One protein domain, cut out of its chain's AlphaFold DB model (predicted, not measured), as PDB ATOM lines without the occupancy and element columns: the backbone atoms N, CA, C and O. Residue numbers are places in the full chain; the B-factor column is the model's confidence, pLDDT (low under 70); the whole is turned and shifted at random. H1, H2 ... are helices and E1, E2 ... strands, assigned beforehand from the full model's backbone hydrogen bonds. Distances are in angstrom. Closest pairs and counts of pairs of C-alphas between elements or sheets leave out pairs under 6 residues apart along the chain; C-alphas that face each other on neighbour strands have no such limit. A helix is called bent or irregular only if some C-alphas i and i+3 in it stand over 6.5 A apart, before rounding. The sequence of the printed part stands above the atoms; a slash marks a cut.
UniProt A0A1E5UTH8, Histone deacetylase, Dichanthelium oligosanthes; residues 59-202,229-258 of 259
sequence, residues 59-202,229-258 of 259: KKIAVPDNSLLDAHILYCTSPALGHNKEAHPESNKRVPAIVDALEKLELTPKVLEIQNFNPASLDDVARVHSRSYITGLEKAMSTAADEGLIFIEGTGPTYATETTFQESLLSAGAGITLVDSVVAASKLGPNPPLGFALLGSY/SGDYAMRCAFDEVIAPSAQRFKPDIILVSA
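This is residues 59 to 202 and 229 to 258 of the 259 residues of the protein "Histone deacetylase" of Dichanthelium oligosanthes (UniProt A0A1E5UTH8). A small sheet of two parallel strands, E1 and E2, sits beside residues 174 to 182 of a long helix, H5, which runs through the middle and has H4 set slantwise at its first end. H2 stands off on the sheet's other side from H5, and H6 is a separate arm whose residues 235 to 241 stick out. The 174 printed residues include six named helices and two named strands, ordered H1 E1 H2 E2 H3 H4 H5 H6; the class is mostly helix, with under half of the residues in named elements. It is only just compact, close to loose, with a radius of gyration of the C-alphas of 18.6 A and spans of 52 by 43 by 37 A.

E1, residues 73 to 75, and E2, residues 111 to 113, are parallel; N 112 and O 73 are 2.9 A apart, within hydrogen-bond range. With H2, residues 94 to 104, they form a strand-helix-strand unit, parallel neighbours with a helix between, its crossover right-handed. The closest C-alphas of E1 and H5, residues 164 to 186, are Tyr 75 and Leu 178, 7.0 A. H5 touches residues 137 to 141 of H4, residues 131 to 147, with its residues 164 to 165 alone, at a steep tilt of 46 degrees, opposite ways; the closest C-alphas are Glu 138 and Phe 165, 6.6 A. H3, residues 122 to 125, and H1, residues 67 to 70, are each close to H5 but not clearly touching, with closest C-alphas Val 125 and Ala 172, 7.9 A, and Leu 68 and Ala 185, 6.7 A. H6, residues 231 to 249, is apart from H5. In H2 and H5 every O i to N i+4 pair is within hydrogen-bond range, against 12 of 13 in H4 and 13 of 15 in H6; H1 and H3 are too short for one.

H5 is 33.0 A long, from C-alpha 164 at (-27.943, 37.023, 13.806) to C-alpha 186 at (-52.859, 17.033, 22.223); H4 is 24.3 A and H2 15.7 A. H6, 24.8 A, has a kink of 32 degrees near residue 238 and is only just irregular, with C-alphas 240 and 243 7.0 A apart.

The C-alphas farthest apart, Asp 146 and Arg 248, are 52.6 A apart. Residues 203 to 228 are not printed, and C-alphas 202 and 229 are 17.0 A apart across the cut. The links E1 to H2 and H4 to H5 are long. Confidence is under 70 at residues 59 to 70, 155 to 156 and 189 to 202.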
ATOM      1  N   LYS A  59     -36.634  15.872  26.033       39.59
ATOM      2  CA  LYS A  59     -36.260  17.186  26.559       39.59
ATOM      3  C   LYS A  59     -37.453  17.602  27.396       39.59
ATOM      4  O   LYS A  59     -38.528  17.831  26.851       39.59
ATOM      5  N   LYS A  60     -37.291  17.548  28.716       39.31
ATOM      6  CA  LYS A  60     -38.379  17.733  29.669       39.31
ATOM      7  C   LYS A  60     -38.899  19.143  29.423       39.31
ATOM      8  O   LYS A  60     -38.201  20.106  29.738       39.31
ATOM      9  N   ILE A  61     -40.043  19.249  28.752       47.56
ATOM     10  CA  ILE A  61     -40.676  20.525  28.441       47.56
ATOM     11  C   ILE A  61     -40.911  21.193  29.795       47.56
ATOM     12  O   ILE A  61     -41.556  20.621  30.671       47.56
ATOM     13  N   ALA A  62     -40.289  22.351  30.015       47.25
ATOM     14  CA  ALA A  62     -40.257  23.031  31.306       47.25
ATOM     15  C   ALA A  62     -41.558  23.805  31.576       47.25
ATOM     16  O   ALA A  62     -41.521  24.949  32.021       47.25
ATOM     17  N   VAL A  63     -42.711  23.198  31.298       51.53
ATOM     18  CA  VAL A  63     -44.016  23.780  31.613       51.53
ATOM     19  C   VAL A  63     -44.678  22.893  32.669       51.53
ATOM     20  O   VAL A  63     -44.720  21.678  32.483       51.53
ATOM     21  N   PRO A  64     -45.148  23.437  33.808       51.47
ATOM     22  CA  PRO A  64     -45.784  22.622  34.837       51.47
ATOM     23  C   PRO A  64     -47.034  21.935  34.267       51.47
ATOM     24  O   PRO A  64     -47.934  22.621  33.781       51.47
ATOM     25  N   ASP A  65     -47.079  20.596  34.349       57.41
ATOM     26  CA  ASP A  65     -47.996  19.687  33.626       57.41
ATOM     27  C   ASP A  65     -49.486  20.087  33.648       57.41
ATOM     28  O   ASP A  65     -50.214  19.806  32.700       57.41
ATOM     29  N   ASN A  66     -49.956  20.792  34.683       56.88
ATOM     30  CA  ASN A  66     -51.362  21.203  34.791       56.88
ATOM     31  C   ASN A  66     -51.683  22.551  34.119       56.88
ATOM     32  O   ASN A  66     -52.836  22.802  33.791       56.88
ATOM     33  N   SER A  67     -50.693  23.419  33.895       62.09
ATOM     34  CA  SER A  67     -50.910  24.761  33.320       62.09
ATOM     35  C   SER A  67     -51.186  24.749  31.811       62.09
ATOM     36  O   SER A  67     -51.794  25.677  31.287       62.09
ATOM     37  N   LEU A  68     -50.781  23.678  31.118       63.91
ATOM     38  CA  LEU A  68     -50.997  23.502  29.678       63.91
ATOM     39  C   LEU A  68     -52.448  23.162  29.320       63.91
ATOM     40  O   LEU A  68     -52.862  23.426  28.196       63.91
ATOM     41  N   LEU A  69     -53.207  22.576  30.251       64.56
ATOM     42  CA  LEU A  69     -54.597  22.171  30.013       64.56
ATOM     43  C   LEU A  69     -55.570  23.358  30.050       64.56
ATOM     44  O   LEU A  69     -56.592  23.324  29.369       64.56
ATOM     45  N   ASP A  70     -55.238  24.401  30.816       68.19
ATOM     46  CA  ASP A  70     -56.044  25.624  30.933       68.19
ATOM     47  C   ASP A  70     -55.646  26.695  29.902       68.19
ATOM     48  O   ASP A  70     -56.393  27.649  29.656       68.19
ATOM     49  N   ALA A  71     -54.466  26.555  29.291       70.44
ATOM     50  CA  ALA A  71     -53.991  27.449  28.250       70.44
ATOM     51  C   ALA A  71     -54.700  27.149  26.922       70.44
ATOM     52  O   ALA A  71     -54.748  26.017  26.452       70.44
ATOM     53  N   HIS A  72     -55.220  28.192  26.280       78.81
ATOM     54  CA  HIS A  72     -55.772  28.117  24.925       78.81
ATOM     55  C   HIS A  72     -54.723  28.503  23.877       78.81
ATOM     56  O   HIS A  72     -54.781  28.059  22.730       78.81
ATOM     57  N   ILE A  73     -53.779  29.360  24.271       82.94
ATOM     58  CA  ILE A  73     -52.717  29.888  23.422       82.94
ATOM     59  C   ILE A  73     -51.398  29.746  24.173       82.94
ATOM     60  O   ILE A  73     -51.271  30.198  25.312       82.94
ATOM     61  N   LEU A  74     -50.418  29.153  23.500       85.56
ATOM     62  CA  LEU A  74     -49.024  29.148  23.928       85.56
ATOM     63  C   LEU A  74     -48.244  30.101  23.030       85.56
ATOM     64  O   LEU A  74     -48.490  30.151  21.823       85.56
ATOM     65  N   TYR A  75     -47.297  30.838  23.600       87.00
ATOM     66  CA  TYR A  75     -46.382  31.656  22.815       87.00
ATOM     67  C   TYR A  75     -44.960  31.618  23.357       87.00
ATOM     68  O   TYR A  75     -44.740  31.435  24.550       87.00
ATOM     69  N   CYS A  76     -43.999  31.808  22.459       89.31
ATOM     70  CA  CYS A  76     -42.585  31.965  22.774       89.31
ATOM     71  C   CYS A  76     -42.115  33.305  22.209       89.31
ATOM     72  O   CYS A  76     -42.538  33.704  21.121       89.31
ATOM     73  N   THR A  77     -41.202  33.975  22.904       89.88
ATOM     74  CA  THR A  77     -40.615  35.238  22.452       89.88
ATOM     75  C   THR A  77     -39.119  35.051  22.206       89.88
ATOM     76  O   THR A  77     -38.392  34.536  23.047       89.88
ATOM     77  N   SER A  78     -38.643  35.442  21.021       89.38
ATOM     78  CA  SER A  78     -37.217  35.421  20.660       89.38
ATOM     79  C   SER A  78     -36.839  36.772  20.050       89.38
ATOM     80  O   SER A  78     -36.818  36.905  18.824       89.38
ATOM     81  N   PRO A  79     -36.627  37.817  20.871       86.88
ATOM     82  CA  PRO A  79     -36.296  39.144  20.369       86.88
ATOM     83  C   PRO A  79     -34.894  39.161  19.744       86.88
ATOM     84  O   PRO A  79     -33.927  38.741  20.372       86.88
ATOM     85  N   ALA A  80     -34.784  39.695  18.527       87.56
ATOM     86  CA  ALA A  80     -33.506  39.941  17.862       87.56
ATOM     87  C   ALA A  80     -33.006  41.352  18.218       87.56
ATOM     88  O   ALA A  80     -33.255  42.319  17.499       87.56
ATOM     89  N   LEU A  81     -32.387  41.517  19.389       87.19
ATOM     90  CA  LEU A  81     -32.029  42.844  19.907       87.19
ATOM     91  C   LEU A  81     -30.874  43.495  19.138       87.19
ATOM     92  O   LEU A  81     -30.822  44.727  19.077       87.19
ATOM     93  N   GLY A  82     -30.006  42.691  18.512       85.69
ATOM     94  CA  GLY A  82     -28.928  43.182  17.650       85.69
ATOM     95  C   GLY A  82     -29.417  43.775  16.322       85.69
ATOM     96  O   GLY A  82     -28.694  44.521  15.667       85.69
ATOM     97  N   HIS A  83     -30.663  43.502  15.940       86.75
ATOM     98  CA  HIS A  83     -31.255  43.905  14.669       86.75
ATOM     99  C   HIS A  83     -31.881  45.314  14.746       86.75
ATOM    100  O   HIS A  83     -33.093  45.501  14.876       86.75
ATOM    101  N   ASN A  84     -31.031  46.346  14.722       87.25
ATOM    102  CA  ASN A  84     -31.417  47.738  14.996       87.25
ATOM    103  C   ASN A  84     -31.051  48.739  13.883       87.25
ATOM    104  O   ASN A  84     -30.915  49.936  14.152       87.25
ATOM    105  N   LYS A  85     -30.891  48.271  12.639       87.19
ATOM    106  CA  LYS A  85     -30.485  49.121  11.512       87.19
ATOM    107  C   LYS A  85     -31.459  50.289  11.300       87.19
ATOM    108  O   LYS A  85     -32.647  50.091  11.054       87.19
ATOM    109  N   GLU A  86     -30.942  51.518  11.314       85.88
ATOM    110  CA  GLU A  86     -31.747  52.718  11.061       85.88
ATOM    111  C   GLU A  86     -32.372  52.705   9.653       85.88
ATOM    112  O   GLU A  86     -31.747  52.270   8.682       85.88
ATOM    113  N   ALA A  87     -33.617  53.188   9.557       82.94
ATOM    114  CA  ALA A  87     -34.423  53.245   8.334       82.94
ATOM    115  C   ALA A  87     -34.689  51.886   7.651       82.94
ATOM    116  O   ALA A  87     -35.162  51.850   6.514       82.94
ATOM    117  N   HIS A  88     -34.429  50.770   8.338       84.25
ATOM    118  CA  HIS A  88     -34.823  49.442   7.889       84.25
ATOM    119  C   HIS A  88     -36.234  49.091   8.419       84.25
ATOM    120  O   HIS A  88     -36.554  49.436   9.557       84.25
ATOM    121  N   PRO A  89     -37.113  48.443   7.621       83.12
ATOM    122  CA  PRO A  89     -38.467  48.083   8.068       83.12
ATOM    123  C   PRO A  89     -38.482  47.006   9.166       83.12
ATOM    124  O   PRO A  89     -39.420  46.930   9.957       83.12
ATOM    125  N   GLU A  90     -37.452  46.163   9.213       84.62
ATOM    126  CA  GLU A  90     -37.207  45.251  10.334       84.62
ATOM    127  C   GLU A  90     -36.583  46.034  11.511       84.62
ATOM    128  O   GLU A  90     -35.731  46.894  11.293       84.62
ATOM    129  N   SER A  91     -37.078  45.788  12.730       87.31
ATOM    130  CA  SER A  91     -36.780  46.576  13.927       87.31
ATOM    131  C   SER A  91     -36.866  45.713  15.187       87.31
ATOM    132  O   SER A  91     -37.930  45.164  15.499       87.31
ATOM    133  N   ASN A  92     -35.802  45.726  15.994       89.38
ATOM    134  CA  ASN A  92     -35.745  45.070  17.304       89.38
ATOM    135  C   ASN A  92     -36.834  45.500  18.309       89.38
ATOM    136  O   ASN A  92     -37.047  44.827  19.316       89.38
ATOM    137  N   LYS A  93     -37.558  46.596  18.047       89.88
ATOM    138  CA  LYS A  93     -38.669  47.076  18.884       89.88
ATOM    139  C   LYS A  93     -39.969  46.293  18.682       89.88
ATOM    140  O   LYS A  93     -40.877  46.425  19.498       89.88
ATOM    141  N   ARG A  94     -40.080  45.490  17.614       90.62
ATOM    142  CA  ARG A  94     -41.317  44.769  17.263       90.62
ATOM    143  C   ARG A  94     -41.743  43.774  18.340       90.62
ATOM    144  O   ARG A  94     -42.887  43.820  18.774       90.62
ATOM    145  N   VAL A  95     -40.834  42.898  18.775       90.31
ATOM    146  CA  VAL A  95     -41.151  41.861  19.772       90.31
ATOM    147  C   VAL A  95     -41.513  42.481  21.129       90.31
ATOM    148  O   VAL A  95     -42.591  42.156  21.619       90.31
ATOM    149  N   PRO A  96     -40.731  43.426  21.697       89.75
ATOM    150  CA  PRO A  96     -41.128  44.116  22.927       89.75
ATOM    151  C   PRO A  96     -42.505  44.781  22.838       89.75
ATOM    152  O   PRO A  96     -43.323  44.606  23.729       89.75
ATOM    153  N   ALA A  97     -42.817  45.469  21.733       90.75
ATOM    154  CA  ALA A  97     -44.123  46.108  21.567       90.75
ATOM    155  C   ALA A  97     -45.292  45.103  21.548       90.75
ATOM    156  O   ALA A  97     -46.377  45.421  22.036       90.75
ATOM    157  N   ILE A  98     -45.084  43.902  20.993       88.94
ATOM    158  CA  ILE A  98     -46.080  42.820  21.008       88.94
ATOM    159  C   ILE A  98     -46.263  42.287  22.430       88.94
ATOM    160  O   ILE A  98     -47.399  42.147  22.876       88.94
ATOM    161  N   VAL A  99     -45.168  42.027  23.150       87.00
ATOM    162  CA  VAL A  99     -45.215  41.531  24.534       87.00
ATOM    163  C   VAL A  99     -45.898  42.545  25.450       87.00
ATOM    164  O   VAL A  99     -46.868  42.194  26.115       87.00
ATOM    165  N   ASP A 100     -45.514  43.822  25.375       89.19
ATOM    166  CA  ASP A 100     -46.154  44.913  26.122       89.19
ATOM    167  C   ASP A 100     -47.665  44.998  25.847       89.19
ATOM    168  O   ASP A 100     -48.455  45.356  26.724       89.19
ATOM    169  N   ALA A 101     -48.089  44.733  24.606       89.12
ATOM    170  CA  ALA A 101     -49.501  44.723  24.243       89.12
ATOM    171  C   ALA A 101     -50.228  43.502  24.825       89.12
ATOM    172  O   ALA A 101     -51.338  43.655  25.330       89.12
ATOM    173  N   LEU A 102     -49.612  42.315  24.792       85.06
ATOM    174  CA  LEU A 102     -50.167  41.094  25.382       85.06
ATOM    175  C   LEU A 102     -50.327  41.215  26.902       85.06
ATOM    176  O   LEU A 102     -51.371  40.837  27.432       85.06
ATOM    177  N   GLU A 103     -49.342  41.796  27.588       85.69
ATOM    178  CA  GLU A 103     -49.392  42.036  29.034       85.69
ATOM    179  C   GLU A 103     -50.540  42.977  29.414       85.69
ATOM    180  O   GLU A 103     -51.318  42.676  30.319       85.69
ATOM    181  N   LYS A 104     -50.717  44.080  28.673       89.94
ATOM    182  CA  LYS A 104     -51.807  45.051  28.898       89.94
ATOM    183  C   LYS A 104     -53.205  44.477  28.681       89.94
ATOM    184  O   LYS A 104     -54.174  45.064  29.156       89.94
ATOM    185  N   LEU A 105     -53.324  43.385  27.928       88.38
ATOM    186  CA  LEU A 105     -54.599  42.714  27.683       88.38
ATOM    187  C   LEU A 105     -54.979  41.729  28.801       88.38
ATOM    188  O   LEU A 105     -56.090  41.204  28.758       88.38
ATOM    189  N   GLU A 106     -54.090  41.478  29.774       84.94
ATOM    190  CA  GLU A 106     -54.336  40.631  30.956       84.94
ATOM    191  C   GLU A 106     -54.956  39.262  30.600       84.94
ATOM    192  O   GLU A 106     -55.891  38.777  31.234       84.94
ATOM    193  N   LEU A 107     -54.447  38.623  29.539       80.62
ATOM    194  CA  LEU A 107     -55.043  37.412  28.951       80.62
ATOM    195  C   LEU A 107     -54.721  36.109  29.708       80.62
ATOM    196  O   LEU A 107     -55.086  35.016  29.260       80.62
ATOM    197  N   THR A 108     -54.042  36.193  30.850       72.94
ATOM    198  CA  THR A 108     -53.760  35.041  31.710       72.94
ATOM    199  C   THR A 108     -55.042  34.569  32.423       72.94
ATOM    200  O   THR A 108     -55.905  35.379  32.758       72.94
ATOM    201  N   PRO A 109     -55.238  33.252  32.641       74.69
ATOM    202  CA  PRO A 109     -54.343  32.135  32.317       74.69
ATOM    203  C   PRO A 109     -54.503  31.571  30.889       74.69
ATOM    204  O   PRO A 109     -53.819  30.617  30.538       74.69
ATOM    205  N   LYS A 110     -55.391  32.127  30.052       81.19
ATOM    206  CA  LYS A 110     -55.711  31.561  28.724       81.19
ATOM    207  C   LYS A 110     -54.562  31.669  27.721       81.19
ATOM    208  O   LYS A 110     -54.518  30.889  26.769       81.19
ATOM    209  N   VAL A 111     -53.680  32.642  27.909       83.44
ATOM    210  CA  VAL A 111     -52.479  32.858  27.101       83.44
ATOM    211  C   VAL A 111     -51.268  32.674  28.005       83.44
ATOM    212  O   VAL A 111     -51.115  33.404  28.983       83.44
ATOM    213  N   LEU A 112     -50.429  31.689  27.688       84.00
ATOM    214  CA  LEU A 112     -49.260  31.325  28.482       84.00
ATOM    215  C   LEU A 112     -47.985  31.527  27.663       84.00
ATOM    216  O   LEU A 112     -47.870  31.031  26.540       84.00
ATOM    217  N   GLU A 113     -47.016  32.228  28.244       85.69
ATOM    218  CA  GLU A 113     -45.670  32.293  27.686       85.69
ATOM    219  C   GLU A 113     -44.879  31.047  28.091       85.69
ATOM    220  O   GLU A 113     -44.775  30.719  29.275       85.69
ATOM    221  N   ILE A 114     -44.274  30.373  27.116       84.81
ATOM    222  CA  ILE A 114     -43.250  29.369  27.381       84.81
ATOM    223  C   ILE A 114     -41.923  30.099  27.522       84.81
ATOM    224  O   ILE A 114     -41.281  30.498  26.547       84.81
ATOM    225  N   GLN A 115     -41.503  30.242  28.769       80.38
ATOM    226  CA  GLN A 115     -40.189  30.752  29.113       80.38
ATOM    227  C   GLN A 115     -39.186  29.589  29.156       80.38
ATOM    228  O   GLN A 115     -39.536  28.472  29.530       80.38
ATOM    229  N   ASN A 116     -37.922  29.858  28.824       82.75
ATOM    230  CA  ASN A 116     -36.813  28.892  28.895       82.75
ATOM    231  C   ASN A 116     -36.896  27.724  27.892       82.75
ATOM    232  O   ASN A 116     -36.901  26.550  28.264       82.75
ATOM    233  N   PHE A 117     -36.893  28.046  26.602       89.69
ATOM    234  CA  PHE A 117     -36.658  27.074  25.536       89.69
ATOM    235  C   PHE A 117     -35.184  27.057  25.112       89.69
ATOM    236  O   PHE A 117     -34.446  28.028  25.282       89.69
ATOM    237  N   ASN A 118     -34.747  25.932  24.548       92.56
ATOM    238  CA  ASN A 118     -33.386  25.800  24.039       92.56
ATOM    239  C   ASN A 118     -33.310  26.317  22.597       92.56
ATOM    240  O   ASN A 118     -34.247  26.070  21.833       92.56
ATOM    241  N   PRO A 119     -32.190  26.933  22.183       94.50
ATOM    242  CA  PRO A 119     -31.901  27.123  20.768       94.50
ATOM    243  C   PRO A 119     -31.972  25.795  20.001       94.50
ATOM    244  O   PRO A 119     -31.670  24.727  20.551       94.50
ATOM    245  N   ALA A 120     -32.354  25.863  18.727       94.69
ATOM    246  CA  ALA A 120     -32.282  24.722  17.825       94.69
ATOM    247  C   ALA A 120     -30.835  24.220  17.734       94.69
ATOM    248  O   ALA A 120     -29.892  25.014  17.669       94.69
ATOM    249  N   SER A 121     -30.647  22.899  17.725       96.19
ATOM    250  CA  SER A 121     -29.325  22.334  17.458       96.19
ATOM    251  C   SER A 121     -28.967  22.482  15.979       96.19
ATOM    252  O   SER A 121     -29.846  22.603  15.123       96.19
ATOM    253  N   LEU A 122     -27.676  22.404  15.644       94.69
ATOM    254  CA  LEU A 122     -27.251  22.392  14.240       94.69
ATOM    255  C   LEU A 122     -27.853  21.212  13.469       94.69
ATOM    256  O   LEU A 122     -28.104  21.332  12.273       94.69
ATOM    257  N   ASP A 123     -28.113  20.091  14.144       96.06
ATOM    258  CA  ASP A 123     -28.775  18.943  13.533       96.06
ATOM    259  C   ASP A 123     -30.258  19.212  13.263       96.06
ATOM    260  O   ASP A 123     -30.755  18.775  12.230       96.06
ATOM    261  N   ASP A 124     -30.949  19.974  14.120       94.31
ATOM    262  CA  ASP A 124     -32.330  20.405  13.867       94.31
ATOM    263  C   ASP A 124     -32.402  21.314  12.637       94.31
ATOM    264  O   ASP A 124     -33.219  21.091  11.743       94.31
ATOM    265  N   VAL A 125     -31.495  22.290  12.540       92.94
ATOM    266  CA  VAL A 125     -31.401  23.201  11.388       92.94
ATOM    267  C   VAL A 125     -31.020  22.439  10.113       92.94
ATOM    268  O   VAL A 125     -31.578  22.687   9.041       92.94
ATOM    269  N   ALA A 126     -30.124  21.453  10.219       94.44
ATOM    270  CA  ALA A 126     -29.681  20.633   9.094       94.44
ATOM    271  C   ALA A 126     -30.767  19.696   8.527       94.44
ATOM    272  O   ALA A 126     -30.551  19.081   7.483       94.44
ATOM    273  N   ARG A 127     -31.941  19.584   9.170       93.81
ATOM    274  CA  ARG A 127     -33.099  18.861   8.606       93.81
ATOM    275  C   ARG A 127     -33.710  19.579   7.406       93.81
ATOM    276  O   ARG A 127     -34.299  18.921   6.555       93.81
ATOM    277  N   VAL A 128     -33.587  20.906   7.352       93.12
ATOM    278  CA  VAL A 128     -34.194  21.754   6.309       93.12
ATOM    279  C   VAL A 128     -33.177  22.631   5.571       93.12
ATOM    280  O   VAL A 128     -33.503  23.216   4.541       93.12
ATOM    281  N   HIS A 129     -31.927  22.678   6.040       93.06
ATOM    282  CA  HIS A 129     -30.824  23.391   5.398       93.06
ATOM    283  C   HIS A 129     -29.619  22.481   5.152       93.06
ATOM    284  O   HIS A 129     -29.341  21.561   5.918       93.06
ATOM    285  N   SER A 130     -28.840  22.759   4.104       95.81
ATOM    286  CA  SER A 130     -27.571  22.056   3.902       95.81
ATOM    287  C   SER A 130     -26.543  22.478   4.957       95.81
ATOM    288  O   SER A 130     -26.465  23.646   5.343       95.81
ATOM    289  N   ARG A 131     -25.677  21.550   5.381       94.44
ATOM    290  CA  ARG A 131     -24.581  21.883   6.310       94.44
ATOM    291  C   ARG A 131     -23.639  22.948   5.748       94.44
ATOM    292  O   ARG A 131     -23.161  23.784   6.501       94.44
ATOM    293  N   SER A 132     -23.418  22.960   4.433       94.31
ATOM    294  CA  SER A 132     -22.603  23.989   3.780       94.31
ATOM    295  C   SER A 132     -23.210  25.387   3.903       94.31
ATOM    296  O   SER A 132     -22.471  26.343   4.119       94.31
ATOM    297  N   TYR A 133     -24.538  25.510   3.813       91.62
ATOM    298  CA  TYR A 133     -25.232  26.777   4.036       91.62
ATOM    299  C   TYR A 133     -25.088  27.243   5.488       91.62
ATOM    300  O   TYR A 133     -24.736  28.395   5.723       91.62
ATOM    301  N   ILE A 134     -25.266  26.333   6.454       93.50
ATOM    302  CA  ILE A 134     -25.111  26.622   7.889       93.50
ATOM    303  C   ILE A 134     -23.696  27.137   8.191       93.50
ATOM    304  O   ILE A 134     -23.541  28.218   8.752       93.50
ATOM    305  N   THR A 135     -22.658  26.428   7.736       93.56
ATOM    306  CA  THR A 135     -21.261  26.870   7.895       93.56
ATOM    307  C   THR A 135     -20.986  28.201   7.183       93.56
ATOM    308  O   THR A 135     -20.208  29.020   7.671       93.56
ATOM    309  N   GLY A 136     -21.626  28.443   6.034       92.62
ATOM    310  CA  GLY A 136     -21.549  29.722   5.327       92.62
ATOM    311  C   GLY A 136     -22.101  30.885   6.153       92.62
ATOM    312  O   GLY A 136     -21.456  31.930   6.229       92.62
ATOM    313  N   LEU A 137     -23.244  30.688   6.818       91.50
ATOM    314  CA  LEU A 137     -23.830  31.683   7.720       91.50
ATOM    315  C   LEU A 137     -22.944  31.949   8.941       91.50
ATOM    316  O   LEU A 137     -22.724  33.111   9.269       91.50
ATOM    317  N   GLU A 138     -22.387  30.913   9.574       91.38
ATOM    318  CA  GLU A 138     -21.449  31.084  10.696       91.38
ATOM    319  C   GLU A 138     -20.245  31.947  10.298       91.38
ATOM    320  O   GLU A 138     -19.876  32.892  10.998       91.38
ATOM    321  N   LYS A 139     -19.662  31.675   9.124       91.81
ATOM    322  CA  LYS A 139     -18.546  32.466   8.596       91.81
ATOM    323  C   LYS A 139     -18.953  33.910   8.292       91.81
ATOM    324  O   LYS A 139     -18.178  34.830   8.557       91.81
ATOM    325  N   ALA A 140     -20.151  34.114   7.747       91.69
ATOM    326  CA  ALA A 140     -20.678  35.451   7.509       91.69
ATOM    327  C   ALA A 140     -20.824  36.225   8.831       91.69
ATOM    328  O   ALA A 140     -20.389  37.369   8.901       91.69
ATOM    329  N   MET A 141     -21.307  35.603   9.912       93.75
ATOM    330  CA  MET A 141     -21.404  36.284  11.212       93.75
ATOM    331  C   MET A 141     -20.045  36.580  11.838       93.75
ATOM    332  O   MET A 141     -19.885  37.618  12.469       93.75
ATOM    333  N   SER A 142     -19.042  35.725  11.614       92.31
ATOM    334  CA  SER A 142     -17.662  36.051  11.992       92.31
ATOM    335  C   SER A 142     -17.155  37.298  11.264       92.31
ATOM    336  O   SER A 142     -16.418  38.072  11.852       92.31
ATOM    337  N   THR A 143     -17.562  37.510  10.010       92.00
ATOM    338  CA  THR A 143     -17.227  38.735   9.260       92.00
ATOM    339  C   THR A 143     -17.993  39.935   9.818       92.00
ATOM    340  O   THR A 143     -17.430  41.010   9.981       92.00
ATOM    341  N   ALA A 144     -19.263  39.744  10.187       92.00
ATOM    342  CA  ALA A 144     -20.078  40.765  10.843       92.00
ATOM    343  C   ALA A 144     -19.525  41.190  12.216       92.00
ATOM    344  O   ALA A 144     -19.658  42.345  12.603       92.00
ATOM    345  N   ALA A 145     -18.861  40.295  12.949       91.31
ATOM    346  CA  ALA A 145     -18.186  40.653  14.199       91.31
ATOM    347  C   ALA A 145     -17.040  41.660  13.977       91.31
ATOM    348  O   ALA A 145     -16.825  42.545  14.803       91.31
ATOM    349  N   ASP A 146     -16.346  41.565  12.839       92.06
ATOM    350  CA  ASP A 146     -15.237  42.458  12.493       92.06
ATOM    351  C   ASP A 146     -15.714  43.748  11.796       92.06
ATOM    352  O   ASP A 146     -15.207  44.839  12.063       92.06
ATOM    353  N   GLU A 147     -16.692  43.637  10.893       90.69
ATOM    354  CA  GLU A 147     -17.146  44.723  10.010       90.69
ATOM    355  C   GLU A 147     -18.432  45.417  10.496       90.69
ATOM    356  O   GLU A 147     -18.846  46.448   9.956       90.69
ATOM    357  N   GLY A 148     -19.073  44.873  11.530       88.38
ATOM    358  CA  GLY A 148     -20.371  45.305  12.027       88.38
ATOM    359  C   GLY A 148     -21.522  44.748  11.188       88.38
ATOM    360  O   GLY A 148     -21.780  43.549  11.142       88.38
ATOM    361  N   LEU A 149     -22.290  45.631  10.555       88.56
ATOM    362  CA  LEU A 149     -23.467  45.224   9.789       88.56
ATOM    363  C   LEU A 149     -23.075  44.821   8.367       88.56
ATOM    364  O   LEU A 149     -22.575  45.649   7.607       88.56
ATOM    365  N   ILE A 150     -23.403  43.589   7.984       91.31
ATOM    366  CA  ILE A 150     -23.156  43.053   6.639       91.31
ATOM    367  C   ILE A 150     -24.466  42.790   5.894       91.31
ATOM    368  O   ILE A 150     -25.534  42.691   6.498       91.31
ATOM    369  N   PHE A 151     -24.385  42.631   4.572       88.56
ATOM    370  CA  PHE A 151     -25.493  42.153   3.742       88.56
ATOM    371  C   PHE A 151     -25.200  40.751   3.226       88.56
ATOM    372  O   PHE A 151     -24.091  40.469   2.774       88.56
ATOM    373  N   ILE A 152     -26.205  39.879   3.262       83.88
ATOM    374  CA  ILE A 152     -26.066  38.514   2.759       83.88
ATOM    375  C   ILE A 152     -26.351  38.507   1.256       83.88
ATOM    376  O   ILE A 152     -27.490  38.685   0.810       83.88
ATOM    377  N   GLU A 153     -25.303  38.292   0.462       76.88
ATOM    378  CA  GLU A 153     -25.399  38.263  -0.997       76.88
ATOM    379  C   GLU A 153     -26.456  37.262  -1.490       76.88
ATOM    380  O   GLU A 153     -26.592  36.151  -0.979       76.88
ATOM    381  N   GLY A 154     -27.226  37.659  -2.506       70.25
ATOM    382  CA  GLY A 154     -28.218  36.790  -3.149       70.25
ATOM    383  C   GLY A 154     -29.524  36.578  -2.374       70.25
ATOM    384  O   GLY A 154     -30.405  35.887  -2.880       70.25
ATOM    385  N   THR A 155     -29.696  37.189  -1.196       66.38
ATOM    386  CA  THR A 155     -30.887  36.990  -0.340       66.38
ATOM    387  C   THR A 155     -31.821  38.207  -0.251       66.38
ATOM    388  O   THR A 155     -32.748  38.222   0.556       66.38
ATOM    389  N   GLY A 156     -31.622  39.225  -1.096       67.94
ATOM    390  CA  GLY A 156     -32.399  40.473  -1.069       67.94
ATOM    391  C   GLY A 156     -31.845  41.492  -0.058       67.94
ATOM    392  O   GLY A 156     -30.641  41.481   0.193       67.94
ATOM    393  N   PRO A 157     -32.674  42.386   0.525       76.94
ATOM    394  CA  PRO A 157     -32.232  43.402   1.490       76.94
ATOM    395  C   PRO A 157     -31.936  42.816   2.887       76.94
ATOM    396  O   PRO A 157     -32.137  43.482   3.899       76.94
ATOM    397  N   THR A 158     -31.486  41.564   2.961       85.06
ATOM    398  CA  THR A 158     -31.226  40.868   4.222       85.06
ATOM    399  C   THR A 158     -29.879  41.311   4.770       85.06
ATOM    400  O   THR A 158     -28.825  40.986   4.214       85.06
ATOM    401  N   TYR A 159     -29.921  42.071   5.859       89.56
ATOM    402  CA  TYR A 159     -28.734  42.398   6.635       89.56
ATOM    403  C   TYR A 159     -28.539  41.390   7.769       89.56
ATOM    404  O   TYR A 159     -29.487  40.739   8.208       89.56
ATOM    405  N   ALA A 160     -27.305  41.287   8.246       91.31
ATOM    406  CA  ALA A 160     -26.948  40.484   9.400       91.31
ATOM    407  C   ALA A 160     -25.952  41.233  10.294       91.31
ATOM    408  O   ALA A 160     -25.228  42.126   9.845       91.31
ATOM    409  N   THR A 161     -25.941  40.854  11.562       92.44
ATOM    410  CA  THR A 161     -25.032  41.308  12.614       92.44
ATOM    411  C   THR A 161     -24.317  40.097  13.210       92.44
ATOM    412  O   THR A 161     -24.682  38.954  12.939       92.44
ATOM    413  N   GLU A 162     -23.329  40.320  14.075       93.56
ATOM    414  CA  GLU A 162     -22.634  39.229  14.777       93.56
ATOM    415  C   GLU A 162     -23.581  38.290  15.556       93.56
ATOM    416  O   GLU A 162     -23.290  37.107  15.728       93.56
ATOM    417  N   THR A 163     -24.743  38.793  15.994       92.19
ATOM    418  CA  THR A 163     -25.727  38.045  16.792       92.19
ATOM    419  C   THR A 163     -26.719  37.244  15.953       92.19
ATOM    420  O   THR A 163     -27.324  36.304  16.476       92.19
ATOM    421  N   THR A 164     -26.866  37.552  14.658       92.94
ATOM    422  CA  THR A 164     -27.943  37.023  13.806       92.94
ATOM    423  C   THR A 164     -27.997  35.498  13.786       92.94
ATOM    424  O   THR A 164     -29.086  34.926  13.821       92.94
ATOM    425  N   PHE A 165     -26.852  34.806  13.745       92.88
ATOM    426  CA  PHE A 165     -26.852  33.339  13.720       92.88
ATOM    427  C   PHE A 165     -27.402  32.749  15.020       92.88
ATOM    428  O   PHE A 165     -28.296  31.904  14.982       92.88
ATOM    429  N   GLN A 166     -26.939  33.240  16.171       92.62
ATOM    430  CA  GLN A 166     -27.409  32.760  17.469       92.62
ATOM    431  C   GLN A 166     -28.886  33.112  17.708       92.62
ATOM    432  O   GLN A 166     -29.643  32.278  18.207       92.62
ATOM    433  N   GLU A 167     -29.315  34.314  17.316       92.06
ATOM    434  CA  GLU A 167     -30.718  34.743  17.383       92.06
ATOM    435  C   GLU A 167     -31.608  33.895  16.455       92.06
ATOM    436  O   GLU A 167     -32.726  33.538  16.829       92.06
ATOM    437  N   SER A 168     -31.096  33.473  15.294       92.44
ATOM    438  CA  SER A 168     -31.796  32.554  14.383       92.44
ATOM    439  C   SER A 168     -31.965  31.158  14.989       92.44
ATOM    440  O   SER A 168     -33.052  30.582  14.902       92.44
ATOM    441  N   LEU A 169     -30.931  30.618  15.649       93.94
ATOM    442  CA  LEU A 169     -31.030  29.341  16.370       93.94
ATOM    443  C   LEU A 169     -32.044  29.426  17.514       93.94
ATOM    444  O   LEU A 169     -32.826  28.496  17.712       93.94
ATOM    445  N   LEU A 170     -32.051  30.537  18.252       92.25
ATOM    446  CA  LEU A 170     -33.017  30.774  19.321       92.25
ATOM    447  C   LEU A 170     -34.447  30.837  18.768       92.25
ATOM    448  O   LEU A 170     -35.322  30.133  19.268       92.25
ATOM    449  N   SER A 171     -34.667  31.584  17.685       91.88
ATOM    450  CA  SER A 171     -35.976  31.689  17.032       91.88
ATOM    451  C   SER A 171     -36.465  30.343  16.487       91.88
ATOM    452  O   SER A 171     -37.644  30.013  16.625       91.88
ATOM    453  N   ALA A 172     -35.582  29.537  15.894       92.75
ATOM    454  CA  ALA A 172     -35.922  28.187  15.447       92.75
ATOM    455  C   ALA A 172     -36.258  27.268  16.636       92.75
ATOM    456  O   ALA A 172     -37.237  26.525  16.593       92.75
ATOM    457  N   GLY A 173     -35.490  27.364  17.726       92.31
ATOM    458  CA  GLY A 173     -35.731  26.621  18.963       92.31
ATOM    459  C   GLY A 173     -37.065  26.969  19.628       92.31
ATOM    460  O   GLY A 173     -37.761  26.077  20.119       92.31
ATOM    461  N   ALA A 174     -37.463  28.243  19.568       90.50
ATOM    462  CA  ALA A 174     -38.770  28.721  20.013       90.50
ATOM    463  C   ALA A 174     -39.907  28.035  19.240       90.50
ATOM    464  O   ALA A 174     -40.843  27.516  19.849       90.50
ATOM    465  N   GLY A 175     -39.796  27.988  17.906       90.00
ATOM    466  CA  GLY A 175     -40.771  27.336  17.028       90.00
ATOM    467  C   GLY A 175     -40.873  25.828  17.268       90.00
ATOM    468  O   GLY A 175     -41.977  25.306  17.405       90.00
ATOM    469  N   ILE A 176     -39.733  25.140  17.393       90.69
ATOM    470  CA  ILE A 176     -39.687  23.704  17.717       90.69
ATOM    471  C   ILE A 176     -40.362  23.442  19.067       90.69
ATOM    472  O   ILE A 176     -41.247  22.597  19.158       90.69
ATOM    473  N   THR A 177     -40.010  24.216  20.098       89.69
ATOM    474  CA  THR A 177     -40.574  24.044  21.446       89.69
ATOM    475  C   THR A 177     -42.082  24.269  21.465       89.69
ATOM    476  O   THR A 177     -42.806  23.554  22.162       89.69
ATOM    477  N   LEU A 178     -42.576  25.235  20.691       88.12
ATOM    478  CA  LEU A 178     -44.004  25.499  20.588       88.12
ATOM    479  C   LEU A 178     -44.748  24.316  19.959       88.12
ATOM    480  O   LEU A 178     -45.756  23.870  20.504       88.12
ATOM    481  N   VAL A 179     -44.230  23.775  18.851       88.31
ATOM    482  CA  VAL A 179     -44.804  22.592  18.190       88.31
ATOM    483  C   VAL A 179     -44.782  21.386  19.128       88.31
ATOM    484  O   VAL A 179     -45.818  20.746  19.309       88.31
ATOM    485  N   ASP A 180     -43.651  21.116  19.780       88.75
ATOM    486  CA  ASP A 180     -43.520  20.012  20.734       88.75
ATOM    487  C   ASP A 180     -44.520  20.138  21.890       88.75
ATOM    488  O   ASP A 180     -45.127  19.148  22.297       88.75
ATOM    489  N   SER A 181     -44.754  21.359  22.380       85.25
ATOM    490  CA  SER A 181     -45.706  21.624  23.464       85.25
ATOM    491  C   SER A 181     -47.154  21.388  23.035       85.25
ATOM    492  O   SER A 181     -47.918  20.768  23.773       85.25
ATOM    493  N   VAL A 182     -47.529  21.811  21.824       84.31
ATOM    494  CA  VAL A 182     -48.865  21.557  21.256       84.31
ATOM    495  C   VAL A 182     -49.086  20.059  21.029       84.31
ATOM    496  O   VAL A 182     -50.132  19.523  21.398       84.31
ATOM    497  N   VAL A 183     -48.092  19.361  20.473       84.94
ATOM    498  CA  VAL A 183     -48.150  17.911  20.224       84.94
ATOM    499  C   VAL A 183     -48.162  17.113  21.531       84.94
ATOM    500  O   VAL A 183     -48.803  16.066  21.612       84.94
ATOM    501  N   ALA A 184     -47.464  17.573  22.567       84.62
ATOM    502  CA  ALA A 184     -47.536  16.963  23.889       84.62
ATOM    503  C   ALA A 184     -48.927  17.162  24.508       84.62
ATOM    504  O   ALA A 184     -49.536  16.195  24.962       84.62
ATOM    505  N   ALA A 185     -49.461  18.385  24.464       81.00
ATOM    506  CA  ALA A 185     -50.771  18.712  25.021       81.00
ATOM    507  C   ALA A 185     -51.928  17.995  24.301       81.00
ATOM    508  O   ALA A 185     -52.893  17.591  24.950       81.00
ATOM    509  N   SER A 186     -51.823  17.752  22.988       80.38
ATOM    510  CA  SER A 186     -52.859  17.033  22.223       80.38
ATOM    511  C   SER A 186     -53.031  15.577  22.649       80.38
ATOM    512  O   SER A 186     -54.097  14.996  22.459       80.38
ATOM    513  N   LYS A 187     -52.012  14.987  23.285       81.12
ATOM    514  CA  LYS A 187     -52.092  13.641  23.870       81.12
ATOM    515  C   LYS A 187     -52.812  13.626  25.220       81.12
ATOM    516  O   LYS A 187     -53.208  12.555  25.671       81.12
ATOM    517  N   LEU A 188     -52.955  14.783  25.872       78.62
ATOM    518  CA  LEU A 188     -53.497  14.909  27.228       78.62
ATOM    519  C   LEU A 188     -54.984  15.293  27.255       78.62
ATOM    520  O   LEU A 188     -55.656  15.031  28.251       78.62
ATOM    521  N   GLY A 189     -55.522  15.883  26.185       68.81
ATOM    522  CA  GLY A 189     -56.918  16.314  26.145       68.81
ATOM    523  C   GLY A 189     -57.454  16.567  24.732       68.81
ATOM    524  O   GLY A 189     -56.682  16.678  23.784       68.81
ATOM    525  N   PRO A 190     -58.788  16.672  24.575       65.69
ATOM    526  CA  PRO A 190     -59.433  16.793  23.264       65.69
ATOM    527  C   PRO A 190     -59.221  18.154  22.583       65.69
ATOM    528  O   PRO A 190     -59.456  18.262  21.384       65.69
ATOM    529  N   ASN A 191     -58.801  19.180  23.331       69.44
ATOM    530  CA  ASN A 191     -58.633  20.549  22.844       69.44
ATOM    531  C   ASN A 191     -57.230  21.066  23.204       69.44
ATOM    532  O   ASN A 191     -57.095  21.781  24.196       69.44
ATOM    533  N   PRO A 192     -56.181  20.685  22.459       67.56
ATOM    534  CA  PRO A 192     -54.854  21.241  22.682       67.56
ATOM    535  C   PRO A 192     -54.820  22.753  22.404       67.56
ATOM    536  O   PRO A 192     -55.566  23.232  21.541       67.56
ATOM    537  N   PRO A 193     -53.931  23.505  23.077       66.06
ATOM    538  CA  PRO A 193     -53.683  24.898  22.742       66.06
ATOM    539  C   PRO A 193     -53.181  25.037  21.305       66.06
ATOM    540  O   PRO A 193     -52.506  24.155  20.771       66.06
ATOM    541  N   LEU A 194     -53.469  26.181  20.685       66.56
ATOM    542  CA  LEU A 194     -52.958  26.501  19.358       66.56
ATOM    543  C   LEU A 194     -51.586  27.179  19.480       66.56
ATOM    544  O   LEU A 194     -51.443  28.184  20.178       66.56
ATOM    545  N   GLY A 195     -50.585  26.642  18.781       52.06
ATOM    546  CA  GLY A 195     -49.290  27.294  18.587       52.06
ATOM    547  C   GLY A 195     -49.315  28.173  17.336       52.06
ATOM    548  O   GLY A 195     -49.802  27.745  16.291       52.06
ATOM    549  N   PHE A 196     -48.793  29.395  17.424       45.44
ATOM    550  CA  PHE A 196     -48.604  30.283  16.273       45.44
ATOM    551  C   PHE A 196     -47.111  30.540  16.026       45.44
ATOM    552  O   PHE A 196     -46.352  30.729  16.973       45.44
ATOM    553  N   ALA A 197     -46.667  30.572  14.766       44.19
ATOM    554  CA  ALA A 197     -45.273  30.877  14.435       44.19
ATOM    555  C   ALA A 197     -45.148  31.613  13.092       44.19
ATOM    556  O   ALA A 197     -45.548  31.087  12.070       44.19
ATOM    557  N   LEU A 198     -44.547  32.804  13.154       29.55
ATOM    558  CA  LEU A 198     -44.348  33.927  12.211       29.55
ATOM    559  C   LEU A 198     -44.054  33.627  10.720       29.55
ATOM    560  O   LEU A 198     -43.418  32.623  10.407       29.55
ATOM    561  N   LEU A 199     -44.458  34.555   9.825       29.38
ATOM    562  CA  LEU A 199     -44.266  34.533   8.352       29.38
ATOM    563  C   LEU A 199     -43.592  35.811   7.836       29.38
ATOM    564  O   LEU A 199     -43.843  36.902   8.340       29.38
ATOM    565  N   GLY A 200     -42.809  35.678   6.767       29.70
ATOM    566  CA  GLY A 200     -42.346  36.786   5.930       29.70
ATOM    567  C   GLY A 200     -42.910  36.674   4.510       29.70
ATOM    568  O   GLY A 200     -43.106  35.571   4.004       29.70
ATOM    569  N   SER A 201     -43.168  37.812   3.859       37.91
ATOM    570  CA  SER A 201     -43.618  37.894   2.461       37.91
ATOM    571  C   SER A 201     -42.482  38.402   1.561       37.91
ATOM    572  O   SER A 201     -42.206  39.598   1.526       37.91
ATOM    573  N   TYR A 202     -41.792  37.469   0.891       44.44
ATOM    574  CA  TYR A 202     -40.821  37.608  -0.219       44.44
ATOM    575  C   TYR A 202     -40.422  36.159  -0.611       44.44
ATOM    576  O   TYR A 202     -40.190  35.390   0.323       44.44
ATOM    577  N   SER A 229     -55.630  44.859  -1.373       87.81
ATOM    578  CA  SER A 229     -56.635  43.927  -0.849       87.81
ATOM    579  C   SER A 229     -56.813  44.128   0.658       87.81
ATOM    580  O   SER A 229     -55.867  43.964   1.422       87.81
ATOM    581  N   GLY A 230     -58.023  44.506   1.073       89.25
ATOM    582  CA  GLY A 230     -58.397  44.669   2.480       89.25
ATOM    583  C   GLY A 230     -59.208  43.491   3.026       89.25
ATOM    584  O   GLY A 230     -59.354  42.455   2.374       89.25
ATOM    585  N   ASP A 231     -59.802  43.685   4.200       92.19
ATOM    586  CA  ASP A 231     -60.482  42.644   4.985       92.19
ATOM    587  C   ASP A 231     -61.535  41.850   4.206       92.19
ATOM    588  O   ASP A 231     -61.649  40.638   4.372       92.19
ATOM    589  N   TYR A 232     -62.295  42.509   3.324       92.94
ATOM    590  CA  TYR A 232     -63.312  41.836   2.512       92.94
ATOM    591  C   TYR A 232     -62.699  40.775   1.589       92.94
ATOM    592  O   TYR A 232     -63.188  39.648   1.536       92.94
ATOM    593  N   ALA A 233     -61.603  41.109   0.903       89.31
ATOM    594  CA  ALA A 233     -60.922  40.179   0.006       89.31
ATOM    595  C   ALA A 233     -60.318  39.002   0.787       89.31
ATOM    596  O   ALA A 233     -60.469  37.854   0.370       89.31
ATOM    597  N   MET A 234     -59.708  39.275   1.947       90.19
ATOM    598  CA  MET A 234     -59.179  38.234   2.835       90.19
ATOM    599  C   MET A 234     -60.273  37.301   3.347       90.19
ATOM    600  O   MET A 234     -60.103  36.084   3.326       90.19
ATOM    601  N   ARG A 235     -61.417  37.853   3.763       91.88
ATOM    602  CA  ARG A 235     -62.554  37.061   4.230       91.88
ATOM    603  C   ARG A 235     -63.119  36.174   3.126       91.88
ATOM    604  O   ARG A 235     -63.339  34.995   3.369       91.88
ATOM    605  N   CYS A 236     -63.292  36.702   1.915       91.50
ATOM    606  CA  CYS A 236     -63.711  35.896   0.768       91.50
ATOM    607  C   CYS A 236     -62.715  34.769   0.470       91.50
ATOM    608  O   CYS A 236     -63.128  33.625   0.307       91.50
ATOM    609  N   ALA A 237     -61.412  35.063   0.445       91.38
ATOM    610  CA  ALA A 237     -60.385  34.042   0.239       91.38
ATOM    611  C   ALA A 237     -60.457  32.943   1.313       91.38
ATOM    612  O   ALA A 237     -60.321  31.755   1.009       91.38
ATOM    613  N   PHE A 238     -60.717  33.332   2.563       92.31
ATOM    614  CA  PHE A 238     -60.840  32.398   3.669       92.31
ATOM    615  C   PHE A 238     -62.087  31.513   3.558       92.31
ATOM    616  O   PHE A 238     -61.969  30.287   3.551       92.31
ATOM    617  N   ASP A 239     -63.259  32.134   3.429       94.00
ATOM    618  CA  ASP A 239     -64.559  31.459   3.446       94.00
ATOM    619  C   ASP A 239     -64.762  30.582   2.200       94.00
ATOM    620  O   ASP A 239     -65.316  29.484   2.291       94.00
ATOM    621  N   GLU A 240     -64.298  31.038   1.034       94.69
ATOM    622  CA  GLU A 240     -64.538  30.353  -0.238       94.69
ATOM    623  C   GLU A 240     -63.440  29.351  -0.611       94.69
ATOM    624  O   GLU A 240     -63.713  28.417  -1.368       94.69
ATOM    625  N   VAL A 241     -62.213  29.515  -0.098       90.56
ATOM    626  CA  VAL A 241     -61.074  28.690  -0.531       90.56
ATOM    627  C   VAL A 241     -60.318  28.048   0.626       90.56
ATOM    628  O   VAL A 241     -60.206  26.820   0.659       90.56
ATOM    629  N   ILE A 242     -59.800  28.829   1.579       91.25
ATOM    630  CA  ILE A 242     -58.908  28.302   2.628       91.25
ATOM    631  C   ILE A 242     -59.657  27.326   3.544       91.25
ATOM    632  O   ILE A 242     -59.222  26.184   3.704       91.25
ATOM    633  N   ALA A 243     -60.796  27.732   4.112       91.31
ATOM    634  CA  ALA A 243     -61.544  26.905   5.055       91.31
ATOM    635  C   ALA A 243     -62.081  25.607   4.417       91.31
ATOM    636  O   ALA A 243     -61.844  24.539   4.989       91.31
ATOM    637  N   PRO A 244     -62.710  25.625   3.222       93.62
ATOM    638  CA  PRO A 244     -63.089  24.392   2.529       93.62
ATOM    639  C   PRO A 244     -61.897  23.473   2.223       93.62
ATOM    640  O   PRO A 244     -62.015  22.251   2.337       93.62
ATOM    641  N   SER A 245     -60.740  24.041   1.867       91.69
ATOM    642  CA  SER A 245     -59.534  23.254   1.572       91.69
ATOM    643  C   SER A 245     -58.987  22.576   2.827       91.69
ATOM    644  O   SER A 245     -58.725  21.375   2.803       91.69
ATOM    645  N   ALA A 246     -58.904  23.301   3.945       89.88
ATOM    646  CA  ALA A 246     -58.505  22.739   5.232       89.88
ATOM    647  C   ALA A 246     -59.481  21.647   5.708       89.88
ATOM    648  O   ALA A 246     -59.048  20.584   6.145       89.88
ATOM    649  N   GLN A 247     -60.795  21.850   5.552       90.81
ATOM    650  CA  GLN A 247     -61.808  20.839   5.887       90.81
ATOM    651  C   GLN A 247     -61.685  19.573   5.036       90.81
ATOM    652  O   GLN A 247     -61.905  18.468   5.535       90.81
ATOM    653  N   ARG A 248     -61.336  19.717   3.752       91.50
ATOM    654  CA  ARG A 248     -61.080  18.579   2.865       91.50
ATOM    655  C   ARG A 248     -59.798  17.843   3.250       91.50
ATOM    656  O   ARG A 248     -59.791  16.617   3.207       91.50
ATOM    657  N   PHE A 249     -58.750  18.583   3.607       91.12
ATOM    658  CA  PHE A 249     -57.454  18.031   3.999       91.12
ATOM    659  C   PHE A 249     -57.498  17.331   5.365       91.12
ATOM    660  O   PHE A 249     -56.830  16.320   5.536       91.12
ATOM    661  N   LYS A 250     -58.336  17.818   6.296       89.88
ATOM    662  CA  LYS A 250     -58.476  17.310   7.674       89.88
ATOM    663  C   LYS A 250     -57.126  17.237   8.413       89.88
ATOM    664  O   LYS A 250     -56.714  16.145   8.794       89.88
ATOM    665  N   PRO A 251     -56.432  18.375   8.597       87.31
ATOM    666  CA  PRO A 251     -55.141  18.381   9.272       87.31
ATOM    667  C   PRO A 251     -55.274  17.984  10.746       87.31
ATOM    668  O   PRO A 251     -56.179  18.459  11.433       87.31
ATOM    669  N   ASP A 252     -54.316  17.201  11.245       84.44
ATOM    670  CA  ASP A 252     -54.157  16.940  12.684       84.44
ATOM    671  C   ASP A 252     -53.551  18.145  13.427       84.44
ATOM    672  O   ASP A 252     -53.783  18.336  14.619       84.44
ATOM    673  N   ILE A 253     -52.778  18.975  12.717       82.88
ATOM    674  CA  ILE A 253     -52.152  20.196  13.234       82.88
ATOM    675  C   ILE A 253     -52.254  21.325  12.206       82.88
ATOM    676  O   ILE A 253     -52.018  21.126  11.014       82.88
ATOM    677  N   ILE A 254     -52.586  22.529  12.673       84.06
ATOM    678  CA  ILE A 254     -52.574  23.746  11.858       84.06
ATOM    679  C   ILE A 254     -51.395  24.599  12.312       84.06
ATOM    680  O   ILE A 254     -51.343  25.031  13.461       84.06
ATOM    681  N   LEU A 255     -50.472  24.863  11.390       83.12
ATOM    682  CA  LEU A 255     -49.395  25.825  11.585       83.12
ATOM    683  C   LEU A 255     -49.767  27.105  10.848       83.12
ATOM    684  O   LEU A 255     -49.910  27.106   9.624       83.12
ATOM    685  N   VAL A 256     -49.954  28.188  11.600       82.12
ATOM    686  CA  VAL A 256     -50.230  29.505  11.025       82.12
ATOM    687  C   VAL A 256     -48.974  30.332  11.076       82.12
ATOM    688  O   VAL A 256     -48.445  30.624  12.150       82.12
ATOM    689  N   SER A 257     -48.572  30.757   9.890       79.50
ATOM    690  CA  SER A 257     -47.513  31.714   9.719       79.50
ATOM    691  C   SER A 257     -48.128  33.113   9.612       79.50
ATOM    692  O   SER A 257     -48.816  33.439   8.648       79.50
ATOM    693  N   ALA A 258     -47.949  33.907  10.676       78.69
ATOM    694  CA  ALA A 258     -48.601  35.202  10.896       78.69
ATOM    695  C   ALA A 258     -47.579  36.349  10.800       78.69
ATOM    696  O   ALA A 258     -46.788  36.543  11.724       78.69
TER     697      ALA A 258